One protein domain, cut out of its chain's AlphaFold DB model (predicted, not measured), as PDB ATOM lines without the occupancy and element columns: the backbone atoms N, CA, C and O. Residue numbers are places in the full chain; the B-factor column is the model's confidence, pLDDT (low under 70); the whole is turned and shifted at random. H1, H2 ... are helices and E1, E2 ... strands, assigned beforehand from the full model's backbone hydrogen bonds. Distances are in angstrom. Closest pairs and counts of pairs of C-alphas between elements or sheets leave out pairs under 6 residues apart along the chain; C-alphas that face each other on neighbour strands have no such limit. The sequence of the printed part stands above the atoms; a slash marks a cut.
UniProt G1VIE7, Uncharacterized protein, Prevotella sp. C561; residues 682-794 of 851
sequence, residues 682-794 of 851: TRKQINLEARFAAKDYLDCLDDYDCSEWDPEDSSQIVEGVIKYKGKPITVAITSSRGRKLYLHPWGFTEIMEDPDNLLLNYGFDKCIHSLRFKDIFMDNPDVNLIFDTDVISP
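AT A GLANCE: This is residues 682 to 794 of the 851 residues of an uncharacterized protein of Prevotella sp. C561 (UniProt G1VIE7). A strongly twisted sheet of four strands makes the core, with the long helix H1 slantwise over one face and the shorter H2 over the other. From the last residue of the small helix H3, at the edge of this body, the rest of the printed part sticks out as a tail: residues 777 to 784, of which 777 belongs to H3, and residues 787 to 794 stand free. The printed part has 113 residues, with three named helices and four named strands in the order H1 E1 E2 H2 E3 E4 H3; the class is mixed, helices and strands. The sheet's order is E1, E2, E3, E4, mixed. The whole is compact, with a radius of gyration of the C-alphas of 14.5 A, yet elongated, spanning 47 by 30 by 29 A.

HOW THE PARTS SIT: Begin at the inner strands E2, residues 727 to 735, and E3, residues 758 to 762: they are parallel at 28 degrees, with N 760 and O 732 2.8 A apart. Beside E2 find the edge strand E1, residues 717 to 724, antiparallel to it in a hairpin, with N 718 and O 731 2.9 A apart. E1 bends by 77 degrees at residue 720, and residues 704 to 705 pair antiparallel with its residues 723 to 724. The other edge strand, E4, residues 768 to 771, forms a hairpin with E3; N 771 and O 759 are 2.8 A apart. H1, residues 682 to 699, is on the sheet at a height of 7.4 A, over E2 and only just not over E3 and E4, on which 2 of its C-alphas each fall; its closest C-alpha pair with E3 is Ala 690 and Tyr 762, 5.4 A. On the opposite face look for H2, residues 745 to 753, at a height of 9.3 A; its closest C-alpha pair with E2 is Ala 732 and Gly 747, 6.7 A. E2, H2 and E3 form a strand-helix-strand unit, two parallel neighbour strands with a helix between, whose crossover is right-handed; with H1 the sheet makes three layers, helices on both its faces. H3, residues 773 to 777, is not on the sheet and is close but not clearly touching H2, the C-alphas of Met 752 and Phe 773 being 7.2 A apart. In H1, H2 and H3 every O i to N i+4 pair is within hydrogen-bond range.

IN THESE COORDINATES: Find C-alpha 727 at (272.781, 65.091, 217.002); from there E2 runs 25.3 A to C-alpha 735. E1 measures 15.4 A, E3 13.0 A and E4 9.5 A. H1 starts at C-alpha 682, (253.349, 71.618, 244.299), and runs 26.2 A; H2 covers 12.4 A. H3 spans 6.2 A, ending at C-alpha 777, (252.806, 51.922, 224.406).

THE WHOLE: Look at Asp 702 and Pro 794 for the two C-alphas farthest apart, 48.8 A. The printed part has no cut, and its long link is H1 to E1, with 17 residues. Mean pLDDT of the printed part is 74.8; 36 residues are under 70, among them 736 to 744, 772 to 783 and 786 to 793.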
ATOM      1  N   THR A 682     252.683  72.915 244.123       64.62
ATOM      2  CA  THR A 682     253.349  71.618 244.299       64.62
ATOM      3  C   THR A 682     253.810  71.018 242.959       64.62
ATOM      4  O   THR A 682     254.892  70.434 242.878       64.62
ATOM      5  N   ARG A 683     253.047  71.200 241.867       64.25
ATOM      6  CA  ARG A 683     253.428  70.709 240.522       64.25
ATOM      7  C   ARG A 683     254.655  71.416 239.945       64.25
ATOM      8  O   ARG A 683     255.492  70.753 239.338       64.25
ATOM      9  N   LYS A 684     254.776  72.736 240.137       67.38
ATOM     10  CA  LYS A 684     255.941  73.508 239.670       67.38
ATOM     11  C   LYS A 684     257.221  73.060 240.375       67.38
ATOM     12  O   LYS A 684     258.231  72.847 239.712       67.38
ATOM     13  N   GLN A 685     257.151  72.845 241.689       70.44
ATOM     14  CA  GLN A 685     258.292  72.384 242.478       70.44
ATOM     15  C   GLN A 685     258.729  70.960 242.088       70.44
ATOM     16  O   GLN A 685     259.917  70.709 241.902       70.44
ATOM     17  N   ILE A 686     257.776  70.042 241.882       70.81
ATOM     18  CA  ILE A 686     258.061  68.671 241.419       70.81
ATOM     19  C   ILE A 686     258.703  68.670 240.024       70.81
ATOM     20  O   ILE A 686     259.619  67.890 239.772       70.81
ATOM     21  N   ASN A 687     258.238  69.533 239.116       73.88
ATOM     22  CA  ASN A 687     258.811  69.641 237.778       73.88
ATOM     23  C   ASN A 687     260.244  70.198 237.808       73.88
ATOM     24  O   ASN A 687     261.110  69.671 237.115       73.88
ATOM     25  N   LEU A 688     260.513  71.210 238.638       78.38
ATOM     26  CA  LEU A 688     261.860  71.754 238.822       78.38
ATOM     27  C   LEU A 688     262.828  70.687 239.362       78.38
ATOM     28  O   LEU A 688     263.889  70.475 238.782       78.38
ATOM     29  N   GLU A 689     262.432  69.944 240.401       78.88
ATOM     30  CA  GLU A 689     263.228  68.831 240.947       78.88
ATOM     31  C   GLU A 689     263.511  67.740 239.901       78.88
ATOM     32  O   GLU A 689     264.624  67.217 239.835       78.88
ATOM     33  N   ALA A 690     262.527  67.411 239.057       80.94
ATOM     34  CA  ALA A 690     262.688  66.416 238.000       80.94
ATOM     35  C   ALA A 690     263.692  66.850 236.922       80.94
ATOM     36  O   ALA A 690     264.426  66.006 236.413       80.94
ATOM     37  N   ARG A 691     263.763  68.148 236.592       84.00
ATOM     38  CA  ARG A 691     264.723  68.682 235.609       84.00
ATOM     39  C   ARG A 691     266.158  68.630 236.116       84.00
ATOM     40  O   ARG A 691     267.034  68.196 235.374       84.00
ATOM     41  N   PHE A 692     266.387  68.981 237.380       83.44
ATOM     42  CA  PHE A 692     267.705  68.824 237.998       83.44
ATOM     43  C   PHE A 692     268.135  67.354 238.046       83.44
ATOM     44  O   PHE A 692     269.224  67.022 237.585       83.44
ATOM     45  N   ALA A 693     267.251  66.454 238.485       83.00
ATOM     46  CA  ALA A 693     267.552  65.024 238.513       83.00
ATOM     47  C   ALA A 693     267.803  64.440 237.107       83.00
ATOM     48  O   ALA A 693     268.672  63.586 236.940       83.00
ATOM     49  N   ALA A 694     267.066  64.899 236.089       85.06
ATOM     50  CA  ALA A 694     267.256  64.490 234.698       85.06
ATOM     51  C   ALA A 694     268.600  64.960 234.129       85.06
ATOM     52  O   ALA A 694     269.246  64.195 233.413       85.06
ATOM     53  N   LYS A 695     269.046  66.175 234.475       86.06
ATOM     54  CA  LYS A 695     270.375  66.665 234.096       86.06
ATOM     55  C   LYS A 695     271.482  65.835 234.735       86.06
ATOM     56  O   LYS A 695     272.324  65.325 234.006       86.06
ATOM     57  N   ASP A 696     271.410  65.605 236.043       84.38
ATOM     58  CA  ASP A 696     272.387  64.773 236.756       84.38
ATOM     59  C   ASP A 696     272.470  63.355 236.165       84.38
ATOM     60  O   ASP A 696     273.551  62.780 236.048       84.38
ATOM     61  N   TYR A 697     271.327  62.786 235.763       85.94
ATOM     62  CA  TYR A 697     271.262  61.472 235.125       85.94
ATOM     63  C   TYR A 697     271.923  61.446 233.741       85.94
ATOM     64  O   TYR A 697     272.695  60.530 233.460       85.94
ATOM     65  N   LEU A 698     271.635  62.428 232.880       85.69
ATOM     66  CA  LEU A 698     272.216  62.481 231.536       85.69
ATOM     67  C   LEU A 698     273.710  62.828 231.561       85.69
ATOM     68  O   LEU A 698     274.461  62.247 230.785       85.69
ATOM     69  N   ASP A 699     274.155  63.687 232.483       83.00
ATOM     70  CA  ASP A 699     275.576  64.021 232.668       83.00
ATOM     71  C   ASP A 699     276.412  62.804 233.132       83.00
ATOM     72  O   ASP A 699     277.633  62.792 232.984       83.00
ATOM     73  N   CYS A 700     275.770  61.749 233.655       81.12
ATOM     74  CA  CYS A 700     276.419  60.475 233.987       81.12
ATOM     75  C   CYS A 700     276.570  59.512 232.789       81.12
ATOM     76  O   CYS A 700     277.105  58.414 232.970       81.12
ATOM     77  N   LEU A 701     276.076  59.862 231.595       83.69
ATOM     78  CA  LEU A 701     276.081  59.006 230.406       83.69
ATOM     79  C   LEU A 701     276.959  59.603 229.295       83.69
ATOM     80  O   LEU A 701     276.668  60.670 228.770       83.69
ATOM     81  N   ASP A 702     277.973  58.853 228.853       79.44
ATOM     82  CA  ASP A 702     278.974  59.327 227.876       79.44
ATOM     83  C   ASP A 702     278.405  59.651 226.475       79.44
ATOM     84  O   ASP A 702     279.045  60.336 225.677       79.44
ATOM     85  N   ASP A 703     277.212  59.145 226.152       84.00
ATOM     86  CA  ASP A 703     276.565  59.338 224.848       84.00
ATOM     87  C   ASP A 703     275.833  60.696 224.715       84.00
ATOM     88  O   ASP A 703     275.365  61.025 223.616       84.00
ATOM     89  N   TYR A 704     275.715  61.473 225.801       85.62
ATOM     90  CA  TYR A 704     274.940  62.716 225.855       85.62
ATOM     91  C   TYR A 704     275.812  63.929 226.206       85.62
ATOM     92  O   TYR A 704     276.650  63.876 227.097       85.62
ATOM     93  N   ASP A 705     275.572  65.052 225.527       84.38
ATOM     94  CA  ASP A 705     276.135  66.361 225.870       84.38
ATOM     95  C   ASP A 705     275.003  67.303 226.291       84.38
ATOM     96  O   ASP A 705     274.160  67.692 225.474       84.38
ATOM     97  N   CYS A 706     274.991  67.642 227.582       85.00
ATOM     98  CA  CYS A 706     274.021  68.537 228.207       85.00
ATOM     99  C   CYS A 706     274.662  69.848 228.695       85.00
ATOM    100  O   CYS A 706     274.052  70.570 229.485       85.00
ATOM    101  N   SER A 707     275.890  70.167 228.272       83.00
ATOM    102  CA  SER A 707     276.657  71.312 228.791       83.00
ATOM    103  C   SER A 707     275.984  72.672 228.554       83.00
ATOM    104  O   SER A 707     276.127  73.576 229.375       83.00
ATOM    105  N   GLU A 708     275.202  72.796 227.481       81.25
ATOM    106  CA  GLU A 708     274.432  74.001 227.135       81.25
ATOM    107  C   GLU A 708     273.042  74.055 227.806       81.25
ATOM    108  O   GLU A 708     272.336  75.054 227.678       81.25
ATOM    109  N   TRP A 709     272.627  73.003 228.528       86.88
ATOM    110  CA  TRP A 709     271.303  72.921 229.151       86.88
ATOM    111  C   TRP A 709     271.301  73.388 230.614       86.88
ATOM    112  O   TRP A 709     271.942  72.768 231.469       86.88
ATOM    113  N   ASP A 710     270.507  74.428 230.897       82.38
ATOM    114  CA  ASP A 710     270.196  74.929 232.241       82.38
ATOM    115  C   ASP A 710     268.821  74.416 232.750       82.38
ATOM    116  O   ASP A 710     267.777  74.731 232.155       82.38
ATOM    117  N   PRO A 711     268.768  73.623 233.840       81.19
ATOM    118  CA  PRO A 711     267.526  73.125 234.431       81.19
ATOM    119  C   PRO A 711     266.675  74.165 235.157       81.19
ATOM    120  O   PRO A 711     265.530  73.846 235.464       81.19
ATOM    121  N   GLU A 712     267.187  75.352 235.488       77.69
ATOM    122  CA  GLU A 712     266.426  76.347 236.257       77.69
ATOM    123  C   GLU A 712     265.478  77.125 235.327       77.69
ATOM    124  O   GLU A 712     264.262  77.161 235.553       77.69
ATOM    125  N   ASP A 713     266.011  77.579 234.188       69.06
ATOM    126  CA  ASP A 713     265.330  78.445 233.211       69.06
ATOM    127  C   ASP A 713     264.669  77.703 232.030       69.06
ATOM    128  O   ASP A 713     263.975  78.310 231.211       69.06
ATOM    129  N   SER A 714     264.855  76.385 231.915       66.38
ATOM    130  CA  SER A 714     264.250  75.589 230.832       66.38
ATOM    131  C   SER A 714     262.734  75.370 231.004       66.38
ATOM    132  O   SER A 714     262.125  75.720 232.013       66.38
ATOM    133  N   SER A 715     262.080  74.794 229.996       70.19
ATOM    134  CA  SER A 715     260.711  74.286 230.136       70.19
ATOM    135  C   SER A 715     260.731  72.773 230.403       70.19
ATOM    136  O   SER A 715     261.791  72.150 230.423       70.19
ATOM    137  N   GLN A 716     259.564  72.155 230.595       71.19
ATOM    138  CA  GLN A 716     259.434  70.690 230.685       71.19
ATOM    139  C   GLN A 716     259.855  69.952 229.397       71.19
ATOM    140  O   GLN A 716     260.034  68.737 229.423       71.19
ATOM    141  N   ILE A 717     259.991  70.669 228.278       77.38
ATOM    142  CA  ILE A 717     260.491  70.162 226.999       77.38
ATOM    143  C   ILE A 717     261.746  70.963 226.638       77.38
ATOM    144  O   ILE A 717     261.743  72.200 226.681       77.38
ATOM    145  N   VAL A 718     262.822  70.248 226.324       78.44
ATOM    146  CA  VAL A 718     264.133  70.801 225.986       78.44
ATOM    147  C   VAL A 718     264.451  70.403 224.551       78.44
ATOM    148  O   VAL A 718     264.746  69.243 224.276       78.44
ATOM    149  N   GLU A 719     264.371  71.366 223.639       79.25
ATOM    150  CA  GLU A 719     264.550  71.145 222.200       79.25
ATOM    151  C   GLU A 719     265.904  71.660 221.736       79.25
ATOM    152  O   GLU A 719     266.251  72.818 221.959       79.25
ATOM    153  N   GLY A 720     266.677  70.804 221.069       70.69
ATOM    154  CA  GLY A 720     267.865  71.215 220.316       70.69
ATOM    155  C   GLY A 720     269.096  71.606 221.147       70.69
ATOM    156  O   GLY A 720     270.164  71.803 220.570       70.69
ATOM    157  N   VAL A 721     268.973  71.693 222.476       81.50
ATOM    158  CA  VAL A 721     270.070  72.050 223.398       81.50
ATOM    159  C   VAL A 721     270.836  70.815 223.889       81.50
ATOM    160  O   VAL A 721     272.039  70.885 224.127       81.50
ATOM    161  N   ILE A 722     270.163  69.667 224.002       84.50
ATOM    162  CA  ILE A 722     270.779  68.391 224.392       84.50
ATOM    163  C   ILE A 722     271.160  67.624 223.127       84.50
ATOM    164  O   ILE A 722     270.347  67.480 222.210       84.50
ATOM    165  N   LYS A 723     272.395  67.113 223.070       85.69
ATOM    166  CA  LYS A 723     272.887  66.342 221.920       85.69
ATOM    167  C   LYS A 723     273.116  64.888 222.310       85.69
ATOM    168  O   LYS A 723     273.896  64.610 223.212       85.69
ATOM    169  N   TYR A 724     272.500  63.964 221.581       83.81
ATOM    170  CA  TYR A 724     272.783  62.534 221.673       83.81
ATOM    171  C   TYR A 724     273.700  62.137 220.519       83.81
ATOM    172  O   TYR A 724     273.361  62.333 219.349       83.81
ATOM    173  N   LYS A 725     274.907  61.644 220.827       83.50
ATOM    174  CA  LYS A 725     275.931  61.280 219.823       83.50
ATOM    175  C   LYS A 725     276.198  62.392 218.791       83.50
ATOM    176  O   LYS A 725     276.423  62.129 217.611       83.50
ATOM    177  N   GLY A 726     276.154  63.649 219.242       77.38
ATOM    178  CA  GLY A 726     276.384  64.848 218.428       77.38
ATOM    179  C   GLY A 726     275.175  65.359 217.628       77.38
ATOM    180  O   GLY A 726     275.274  66.434 217.037       77.38
ATOM    181  N   LYS A 727     274.039  64.647 217.625       83.06
ATOM    182  CA  LYS A 727     272.781  65.091 217.002       83.06
ATOM    183  C   LYS A 727     271.904  65.782 218.058       83.06
ATOM    184  O   LYS A 727     271.697  65.193 219.118       83.06
ATOM    185  N   PRO A 728     271.388  66.998 217.807       85.19
ATOM    186  CA  PRO A 728     270.408  67.620 218.692       85.19
ATOM    187  C   PRO A 728     269.141  66.767 218.754       85.19
ATOM    188  O   PRO A 728     268.626  66.365 217.710       85.19
ATOM    189  N   ILE A 729     268.662  66.501 219.965       85.62
ATOM    190  CA  ILE A 729     267.417  65.768 220.209       85.62
ATOM    191  C   ILE A 729     266.461  66.612 221.049       85.62
ATOM    192  O   ILE A 729     266.867  67.594 221.683       85.62
ATOM    193  N   THR A 730     265.197  66.203 221.073       84.62
ATOM    194  CA  THR A 730     264.204  66.735 222.003       84.62
ATOM    195  C   THR A 730     264.083  65.809 223.205       84.62
ATOM    196  O   THR A 730     263.881  64.600 223.066       84.62
ATOM    197  N   VAL A 731     264.201  66.382 224.403       83.06
ATOM    198  CA  VAL A 731     264.026  65.659 225.666       83.06
ATOM    199  C   VAL A 731     262.845  66.249 226.421       83.06
ATOM    200  O   VAL A 731     262.837  67.429 226.769       83.06
ATOM    201  N   ALA A 732     261.846  65.417 226.697       83.25
ATOM    202  CA  ALA A 732     260.724  65.770 227.552       83.25
ATOM    203  C   ALA A 732     260.939  65.213 228.957       83.25
ATOM    204  O   ALA A 732     261.337  64.062 229.133       83.25
ATOM    205  N   ILE A 733     260.660  66.028 229.971       81.69
ATOM    206  CA  ILE A 733     260.924  65.702 231.369       81.69
ATOM    207  C   ILE A 733     259.622  65.807 232.150       81.69
ATOM    208  O   ILE A 733     258.977  66.856 232.204       81.69
ATOM    209  N   THR A 734     259.242  64.703 232.783       80.19
ATOM    210  CA  THR A 734     258.036  64.606 233.606       80.19
ATOM    211  C   THR A 734     258.341  63.912 234.931       80.19
ATOM    212  O   THR A 734     259.430  63.377 235.145       80.19
ATOM    213  N   SER A 735     257.388  63.934 235.859       74.81
ATOM    214  CA  SER A 735     257.506  63.212 237.122       74.81
ATOM    215  C   SER A 735     256.227  62.469 237.455       74.81
ATOM    216  O   SER A 735     255.151  63.058 237.537       74.81
ATOM    217  N   SER A 736     256.380  61.181 237.746       69.81
ATOM    218  CA  SER A 736     255.328  60.309 238.256       69.81
ATOM    219  C   SER A 736     255.438  60.082 239.768       69.81
ATOM    220  O   SER A 736     254.905  59.099 240.286       69.81
ATOM    221  N   ARG A 737     256.101  60.975 240.523       67.06
ATOM    222  CA  ARG A 737     256.149  60.898 242.003       67.06
ATOM    223  C   ARG A 737     254.759  60.934 242.644       67.06
ATOM    224  O   ARG A 737     254.574  60.394 243.729       67.06
ATOM    225  N   GLY A 738     253.775  61.500 241.948       55.88
ATOM    226  CA  GLY A 738     252.354  61.433 242.293       55.88
ATOM    227  C   GLY A 738     251.635  60.153 241.848       55.88
ATOM    228  O   GLY A 738     250.418  60.138 241.885       55.88
ATOM    229  N   ARG A 739     252.353  59.095 241.441       60.12
ATOM    230  CA  ARG A 739     251.880  57.806 240.879       60.12
ATOM    231  C   ARG A 739     251.439  57.812 239.413       60.12
ATOM    232  O   ARG A 739     251.524  56.758 238.793       60.12
ATOM    233  N   LYS A 740     251.024  58.946 238.845       67.06
ATOM    234  CA  LYS A 740     250.589  59.044 237.436       67.06
ATOM    235  C   LYS A 740     251.476  59.978 236.622       67.06
ATOM    236  O   LYS A 740     252.023  60.940 237.157       67.06
ATOM    237  N   LEU A 741     251.615  59.676 235.334       68.88
ATOM    238  CA  LEU A 741     252.431  60.424 234.382       68.88
ATOM    239  C   LEU A 741     251.515  61.258 233.480       68.88
ATOM    240  O   LEU A 741     250.633  60.714 232.822       68.88
ATOM    241  N   TYR A 742     251.712  62.578 233.464       69.50
ATOM    242  CA  TYR A 742     250.930  63.501 232.638       69.50
ATOM    243  C   TYR A 742     251.832  64.129 231.576       69.50
ATOM    244  O   TYR A 742     252.906  64.642 231.900       69.50
ATOM    245  N   LEU A 743     251.379  64.107 230.322       69.00
ATOM    246  CA  LEU A 743     252.067  64.719 229.185       69.00
ATOM    247  C   LEU A 743     251.125  65.677 228.466       69.00
ATOM    248  O   LEU A 743     249.956  65.375 228.237       69.00
ATOM    249  N   HIS A 744     251.643  66.851 228.121       69.69
ATOM    250  CA  HIS A 744     250.915  67.811 227.303       69.69
ATOM    251  C   HIS A 744     250.892  67.337 225.835       69.69
ATOM    252  O   HIS A 744     251.931  66.861 225.375       69.69
ATOM    253  N   PRO A 745     249.787  67.516 225.072       70.31
ATOM    254  CA  PRO A 745     249.679  67.022 223.694       70.31
ATOM    255  C   PRO A 745     250.821  67.468 222.780       70.31
ATOM    256  O   PRO A 745     251.350  66.655 222.038       70.31
ATOM    257  N   TRP A 746     251.251  68.728 222.890       67.25
ATOM    258  CA  TRP A 746     252.388  69.234 222.113       67.25
ATOM    259  C   TRP A 746     253.688  68.465 222.405       67.25
ATOM    260  O   TRP A 746     254.284  67.921 221.488       67.25
ATOM    261  N   GLY A 747     254.073  68.305 223.677       67.44
ATOM    262  CA  GLY A 747     255.271  67.532 224.027       67.44
ATOM    263  C   GLY A 747     255.157  66.054 223.690       67.44
ATOM    264  O   GLY A 747     256.145  65.423 223.343       67.44
ATOM    265  N   PHE A 748     253.947  65.501 223.770       74.50
ATOM    266  CA  PHE A 748     253.688  64.137 223.346       74.50
ATOM    267  C   PHE A 748     253.935  63.963 221.840       74.50
ATOM    268  O   PHE A 748     254.597  63.008 221.459       74.50
ATOM    269  N   THR A 749     253.487  64.900 221.000       73.00
ATOM    270  CA  THR A 749     253.767  64.881 219.557       73.00
ATOM    271  C   THR A 749     255.267  64.937 219.269       73.00
ATOM    272  O   THR A 749     255.770  64.052 218.584       73.00
ATOM    273  N   GLU A 750     255.995  65.893 219.853       72.31
ATOM    274  CA  GLU A 750     257.437  66.071 219.602       72.31
ATOM    275  C   GLU A 750     258.258  64.812 219.953       72.31
ATOM    276  O   GLU A 750     259.173  64.431 219.226       72.31
ATOM    277  N   ILE A 751     257.914  64.097 221.035       74.56
ATOM    278  CA  ILE A 751     258.584  62.830 221.404       74.56
ATOM    279  C   ILE A 751     258.285  61.715 220.389       74.56
ATOM    280  O   ILE A 751     259.102  60.822 220.189       74.56
ATOM    281  N   MET A 752     257.101  61.731 219.776       72.94
ATOM    282  CA  MET A 752     256.629  60.660 218.891       72.94
ATOM    283  C   MET A 752     257.083  60.848 217.435       72.94
ATOM    284  O   MET A 752     257.035  59.889 216.666       72.94
ATOM    285  N   GLU A 753     257.525  62.051 217.052       73.75
ATOM    286  CA  GLU A 753     257.962  62.370 215.685       73.75
ATOM    287  C   GLU A 753     259.368  61.847 215.334       73.75
ATOM    288  O   GLU A 753     259.578  61.408 214.201       73.75
ATOM    289  N   ASP A 754     260.316  61.836 216.281       73.56
ATOM    290  CA  ASP A 754     261.654  61.244 216.099       73.56
ATOM    291  C   ASP A 754     261.894  60.154 217.163       73.56
ATOM    292  O   ASP A 754     261.879  60.456 218.356       73.56
ATOM    293  N   PRO A 755     262.134  58.884 216.781       70.62
ATOM    294  CA  PRO A 755     262.379  57.797 217.733       70.62
ATOM    295  C   PRO A 755     263.656  57.961 218.575       70.62
ATOM    296  O   PRO A 755     263.812  57.229 219.555       70.62
ATOM    297  N   ASP A 756     264.561  58.877 218.205       74.94
ATOM    298  CA  ASP A 756     265.734  59.245 219.009       74.94
ATOM    299  C   ASP A 756     265.390  60.228 220.151       74.94
ATOM    300  O   ASP A 756     266.216  60.440 221.044       74.94
ATOM    301  N   ASN A 757     264.192  60.828 220.146       82.81
ATOM    302  CA  ASN A 757     263.736  61.722 221.211       82.81
ATOM    303  C   ASN A 757     263.430  60.945 222.496       82.81
ATOM    304  O   ASN A 757     263.024  59.779 222.484       82.81
ATOM    305  N   LEU A 758     263.633  61.608 223.636       80.75
ATOM    306  CA  LEU A 758     263.675  60.938 224.932       80.75
ATOM    307  C   LEU A 758     262.617  61.478 225.891       80.75
ATOM    308  O   LEU A 758     262.542  62.684 226.122       80.75
ATOM    309  N   LEU A 759     261.854  60.581 226.522       84.31
ATOM    310  CA  LEU A 759     261.044  60.915 227.689       84.31
ATOM    311  C   LEU A 759     261.771  60.469 228.959       84.31
ATOM    312  O   LEU A 759     262.027  59.283 229.158       84.31
ATOM    313  N   LEU A 760     262.072  61.411 229.847       85.06
ATOM    314  CA  LEU A 760     262.645  61.136 231.159       85.06
ATOM    315  C   LEU A 760     261.583  61.317 232.239       85.06
ATOM    316  O   LEU A 760     261.002  62.393 232.391       85.06
ATOM    317  N   ASN A 761     261.337  60.256 233.001       83.75
ATOM    318  CA  ASN A 761     260.391  60.260 234.103       83.75
ATOM    319  C   ASN A 761     261.112  60.189 235.451       83.75
ATOM    320  O   ASN A 761     261.806  59.216 235.743       83.75
ATOM    321  N   TYR A 762     260.886  61.186 236.303       81.38
ATOM    322  CA  TYR A 762     261.345  61.159 237.686       81.38
ATOM    323  C   TYR A 762     260.350  60.401 238.572       81.38
ATOM    324  O   TYR A 762     259.269  60.912 238.898       81.38
ATOM    325  N   GLY A 763     260.715  59.166 238.916       74.75
ATOM    326  CA  GLY A 763     259.856  58.189 239.582       74.75
ATOM    327  C   GLY A 763     259.695  58.405 241.090       74.75
ATOM    328  O   GLY A 763     260.413  59.178 241.727       74.75
ATOM    329  N   PHE A 764     258.731  57.696 241.691       70.44
ATOM    330  CA  PHE A 764     258.491  57.707 243.147       70.44
ATOM    331  C   PHE A 764     259.707  57.232 243.962       70.44
ATOM    332  O   PHE A 764     259.917  57.681 245.088       70.44
ATOM    333  N   ASP A 765     260.530  56.374 243.368       72.94
ATOM    334  CA  ASP A 765     261.803  55.879 243.898       72.94
ATOM    335  C   ASP A 765     262.928  56.929 243.905       72.94
ATOM    336  O   ASP A 765     264.014  56.650 244.407       72.94
ATOM    337  N   LYS A 766     262.656  58.148 243.414       73.31
ATOM    338  CA  LYS A 766     263.622  59.244 243.253       73.31
ATOM    339  C   LYS A 766     264.757  58.912 242.281       73.31
ATOM    340  O   LYS A 766     265.839  59.490 242.393       73.31
ATOM    341  N   CYS A 767     264.498  58.044 241.307       77.88
ATOM    342  CA  CYS A 767     265.397  57.774 240.190       77.88
ATOM    343  C   CYS A 767     264.802  58.291 238.873       77.88
ATOM    344  O   CYS A 767     263.585  58.448 238.736       77.88
ATOM    345  N   ILE A 768     265.676  58.583 237.907       83.62
ATOM    346  CA  ILE A 768     265.269  58.918 236.541       83.62
ATOM    347  C   ILE A 768     265.151  57.634 235.734       83.62
ATOM    348  O   ILE A 768     266.094  56.850 235.647       83.62
ATOM    349  N   HIS A 769     263.983  57.459 235.126       80.94
ATOM    350  CA  HIS A 769     263.673  56.362 234.223       80.94
ATOM    351  C   HIS A 769     263.562  56.912 232.808       80.94
ATOM    352  O   HIS A 769     262.751  57.801 232.543       80.94
ATOM    353  N   SER A 770     264.387  56.393 231.905       79.25
ATOM    354  CA  SER A 770     264.301  56.705 230.482       79.25
ATOM    355  C   SER A 770     263.237  55.825 229.836       79.25
ATOM    356  O   SER A 770     263.325  54.600 229.892       79.25
ATOM    357  N   LEU A 771     262.220  56.461 229.260       73.94
ATOM    358  CA  LEU A 771     261.091  55.808 228.616       73.94
ATOM    359  C   LEU A 771     261.146  56.092 227.115       73.94
ATOM    360  O   LEU A 771     261.147  57.247 226.688       73.94
ATOM    361  N   ARG A 772     261.186  55.034 226.305       66.50
ATOM    362  CA  ARG A 772     261.084  55.117 224.842       66.50
ATOM    363  C   ARG A 772     259.675  54.749 224.398       66.50
ATOM    364  O   ARG A 772     258.890  54.200 225.165       66.50
ATOM    365  N   PHE A 773     259.382  54.960 223.116       63.88
ATOM    366  CA  PHE A 773     258.091  54.623 222.503       63.88
ATOM    367  C   PHE A 773     257.560  53.231 222.896       63.88
ATOM    368  O   PHE A 773     256.399  53.084 223.277       63.88
ATOM    369  N   LYS A 774     258.423  52.204 222.849       62.22
ATOM    370  CA  LYS A 774     258.044  50.828 223.204       62.22
ATOM    371  C   LYS A 774     257.657  50.685 224.677       62.22
ATOM    372  O   LYS A 774     256.675  50.016 224.971       62.22
ATOM    373  N   ASP A 775     258.373  51.368 225.563       64.56
ATOM    374  CA  ASP A 775     258.165  51.295 227.010       64.56
ATOM    375  C   ASP A 775     256.849  52.001 227.426       64.56
ATOM    376  O   ASP A 775     256.234  51.658 228.433       64.56
ATOM    377  N   ILE A 776     256.383  52.973 226.627       63.34
ATOM    378  CA  ILE A 776     255.149  53.735 226.888       63.34
ATOM    379  C   ILE A 776     253.907  53.027 226.325       63.34
ATOM    380  O   ILE A 776     252.873  53.036 226.986       63.34
ATOM    381  N   PHE A 777     253.990  52.417 225.135       60.66
ATOM    382  CA  PHE A 777     252.806  51.922 224.406       60.66
ATOM    383  C   PHE A 777     252.740  50.412 224.170       60.66
ATOM    384  O   PHE A 777     251.660  49.911 223.873       60.66
ATOM    385  N   MET A 778     253.852  49.672 224.261       59.94
ATOM    386  CA  MET A 778     253.815  48.212 224.081       59.94
ATOM    387  C   MET A 778     253.644  47.467 225.407       59.94
ATOM    388  O   MET A 778     252.954  46.453 225.437       59.94
ATOM    389  N   ASP A 779     254.219  47.991 226.492       57.88
ATOM    390  CA  ASP A 779     254.168  47.352 227.816       57.88
ATOM    391  C   ASP A 779     253.025  47.881 228.706       57.88
ATOM    392  O   ASP A 779     252.724  47.286 229.741       57.88
ATOM    393  N   ASN A 780     252.351  48.965 228.299       61.44
ATOM    394  CA  ASN A 780     251.172  49.514 228.972       61.44
ATOM    395  C   ASN A 780     249.963  49.517 228.018       61.44
ATOM    396  O   ASN A 780     249.918  50.345 227.109       61.44
ATOM    397  N   PRO A 781     248.968  48.632 228.221       60.34
ATOM    398  CA  PRO A 781     247.785  48.559 227.359       60.34
ATOM    399  C   PRO A 781     246.784  49.709 227.588       60.34
ATOM    400  O   PRO A 781     245.864  49.889 226.793       60.34
ATOM    401  N   ASP A 782     246.969  50.500 228.651       63.84
ATOM    402  CA  ASP A 782     245.984  51.457 229.157       63.84
ATOM    403  C   ASP A 782     246.505  52.906 229.068       63.84
ATOM    404  O   ASP A 782     247.048  53.448 230.033       63.84
ATOM    405  N   VAL A 783     246.335  53.563 227.912       66.19
ATOM    406  CA  VAL A 783     246.672  54.991 227.733       66.19
ATOM    407  C   VAL A 783     245.409  55.822 227.514       66.19
ATOM    408  O   VAL A 783     244.649  55.587 226.580       66.19
ATOM    409  N   ASN A 784     245.196  56.826 228.373       70.00
ATOM    410  CA  ASN A 784     243.987  57.654 228.383       70.00
ATOM    411  C   ASN A 784     244.210  59.022 227.713       70.00
ATOM    412  O   ASN A 784     245.174  59.723 228.025       70.00
ATOM    413  N   LEU A 785     243.270  59.439 226.855       71.38
ATOM    414  CA  LEU A 785     243.177  60.800 226.312       71.38
ATOM    415  C   LEU A 785     242.092  61.583 227.063       71.38
ATOM    416  O   LEU A 785     240.959  61.124 227.171       71.38
ATOM    417  N   ILE A 786     242.429  62.771 227.574       68.19
ATOM    418  CA  ILE A 786     241.508  63.623 228.343       68.19
ATOM    419  C   ILE A 786     241.238  64.909 227.555       68.19
ATOM    420  O   ILE A 786     242.177  65.624 227.207       68.19
ATOM    421  N   PHE A 787     239.963  65.214 227.306       68.62
ATOM    422  CA  PHE A 787     239.520  66.404 226.573       68.62
ATOM    423  C   PHE A 787     239.022  67.509 227.515       68.62
ATOM    424  O   PHE A 787     238.414  67.221 228.544       68.62
ATOM    425  N   ASP A 788     239.233  68.768 227.124       65.69
ATOM    426  CA  ASP A 788     238.524  69.922 227.687       65.69
ATOM    427  C   ASP A 788     237.288  70.214 226.822       65.69
ATOM    428  O   ASP A 788     237.399  70.609 225.656       65.69
ATOM    429  N   THR A 789     236.101  69.961 227.372       63.34
ATOM    430  CA  THR A 789     234.831  70.031 226.637       63.34
ATOM    431  C   THR A 789     234.414  71.450 226.261       63.34
ATOM    432  O   THR A 789     233.580  71.600 225.373       63.34
ATOM    433  N   ASP A 790     235.005  72.482 226.876       64.88
ATOM    434  CA  ASP A 790     234.725  73.884 226.541       64.88
ATOM    435  C   ASP A 790     235.527  74.364 225.317       64.88
ATOM    436  O   ASP A 790     235.191  75.372 224.692       64.88
ATOM    437  N   VAL A 791     236.582  73.628 224.944       65.94
ATOM    438  CA  VAL A 791     237.498  73.976 223.843       65.94
ATOM    439  C   VAL A 791     237.294  73.072 222.622       65.94
ATOM    440  O   VAL A 791     237.506  73.495 221.482       65.94
ATOM    441  N   ILE A 792     236.875  71.822 222.829       68.75
ATOM    442  CA  ILE A 792     236.782  70.812 221.771       68.75
ATOM    443  C   ILE A 792     235.404  70.819 221.093       68.75
ATOM    444  O   ILE A 792     234.366  70.667 221.730       68.75
ATOM    445  N   SER A 793     235.394  70.945 219.761       68.56
ATOM    446  CA  SER A 793     234.164  70.941 218.954       68.56
ATOM    447  C   SER A 793     233.798  69.541 218.431       68.56
ATOM    448  O   SER A 793     234.689  68.716 218.206       68.56
ATOM    449  N   PRO A 794     232.512  69.277 218.114       70.00
ATOM    450  CA  PRO A 794     232.081  68.005 217.523       70.00
ATOM    451  C   PRO A 794     232.824  67.640 216.232       70.00
ATOM    452  O   PRO A 794     233.070  66.467 215.967       70.00
TER     453      PRO A 794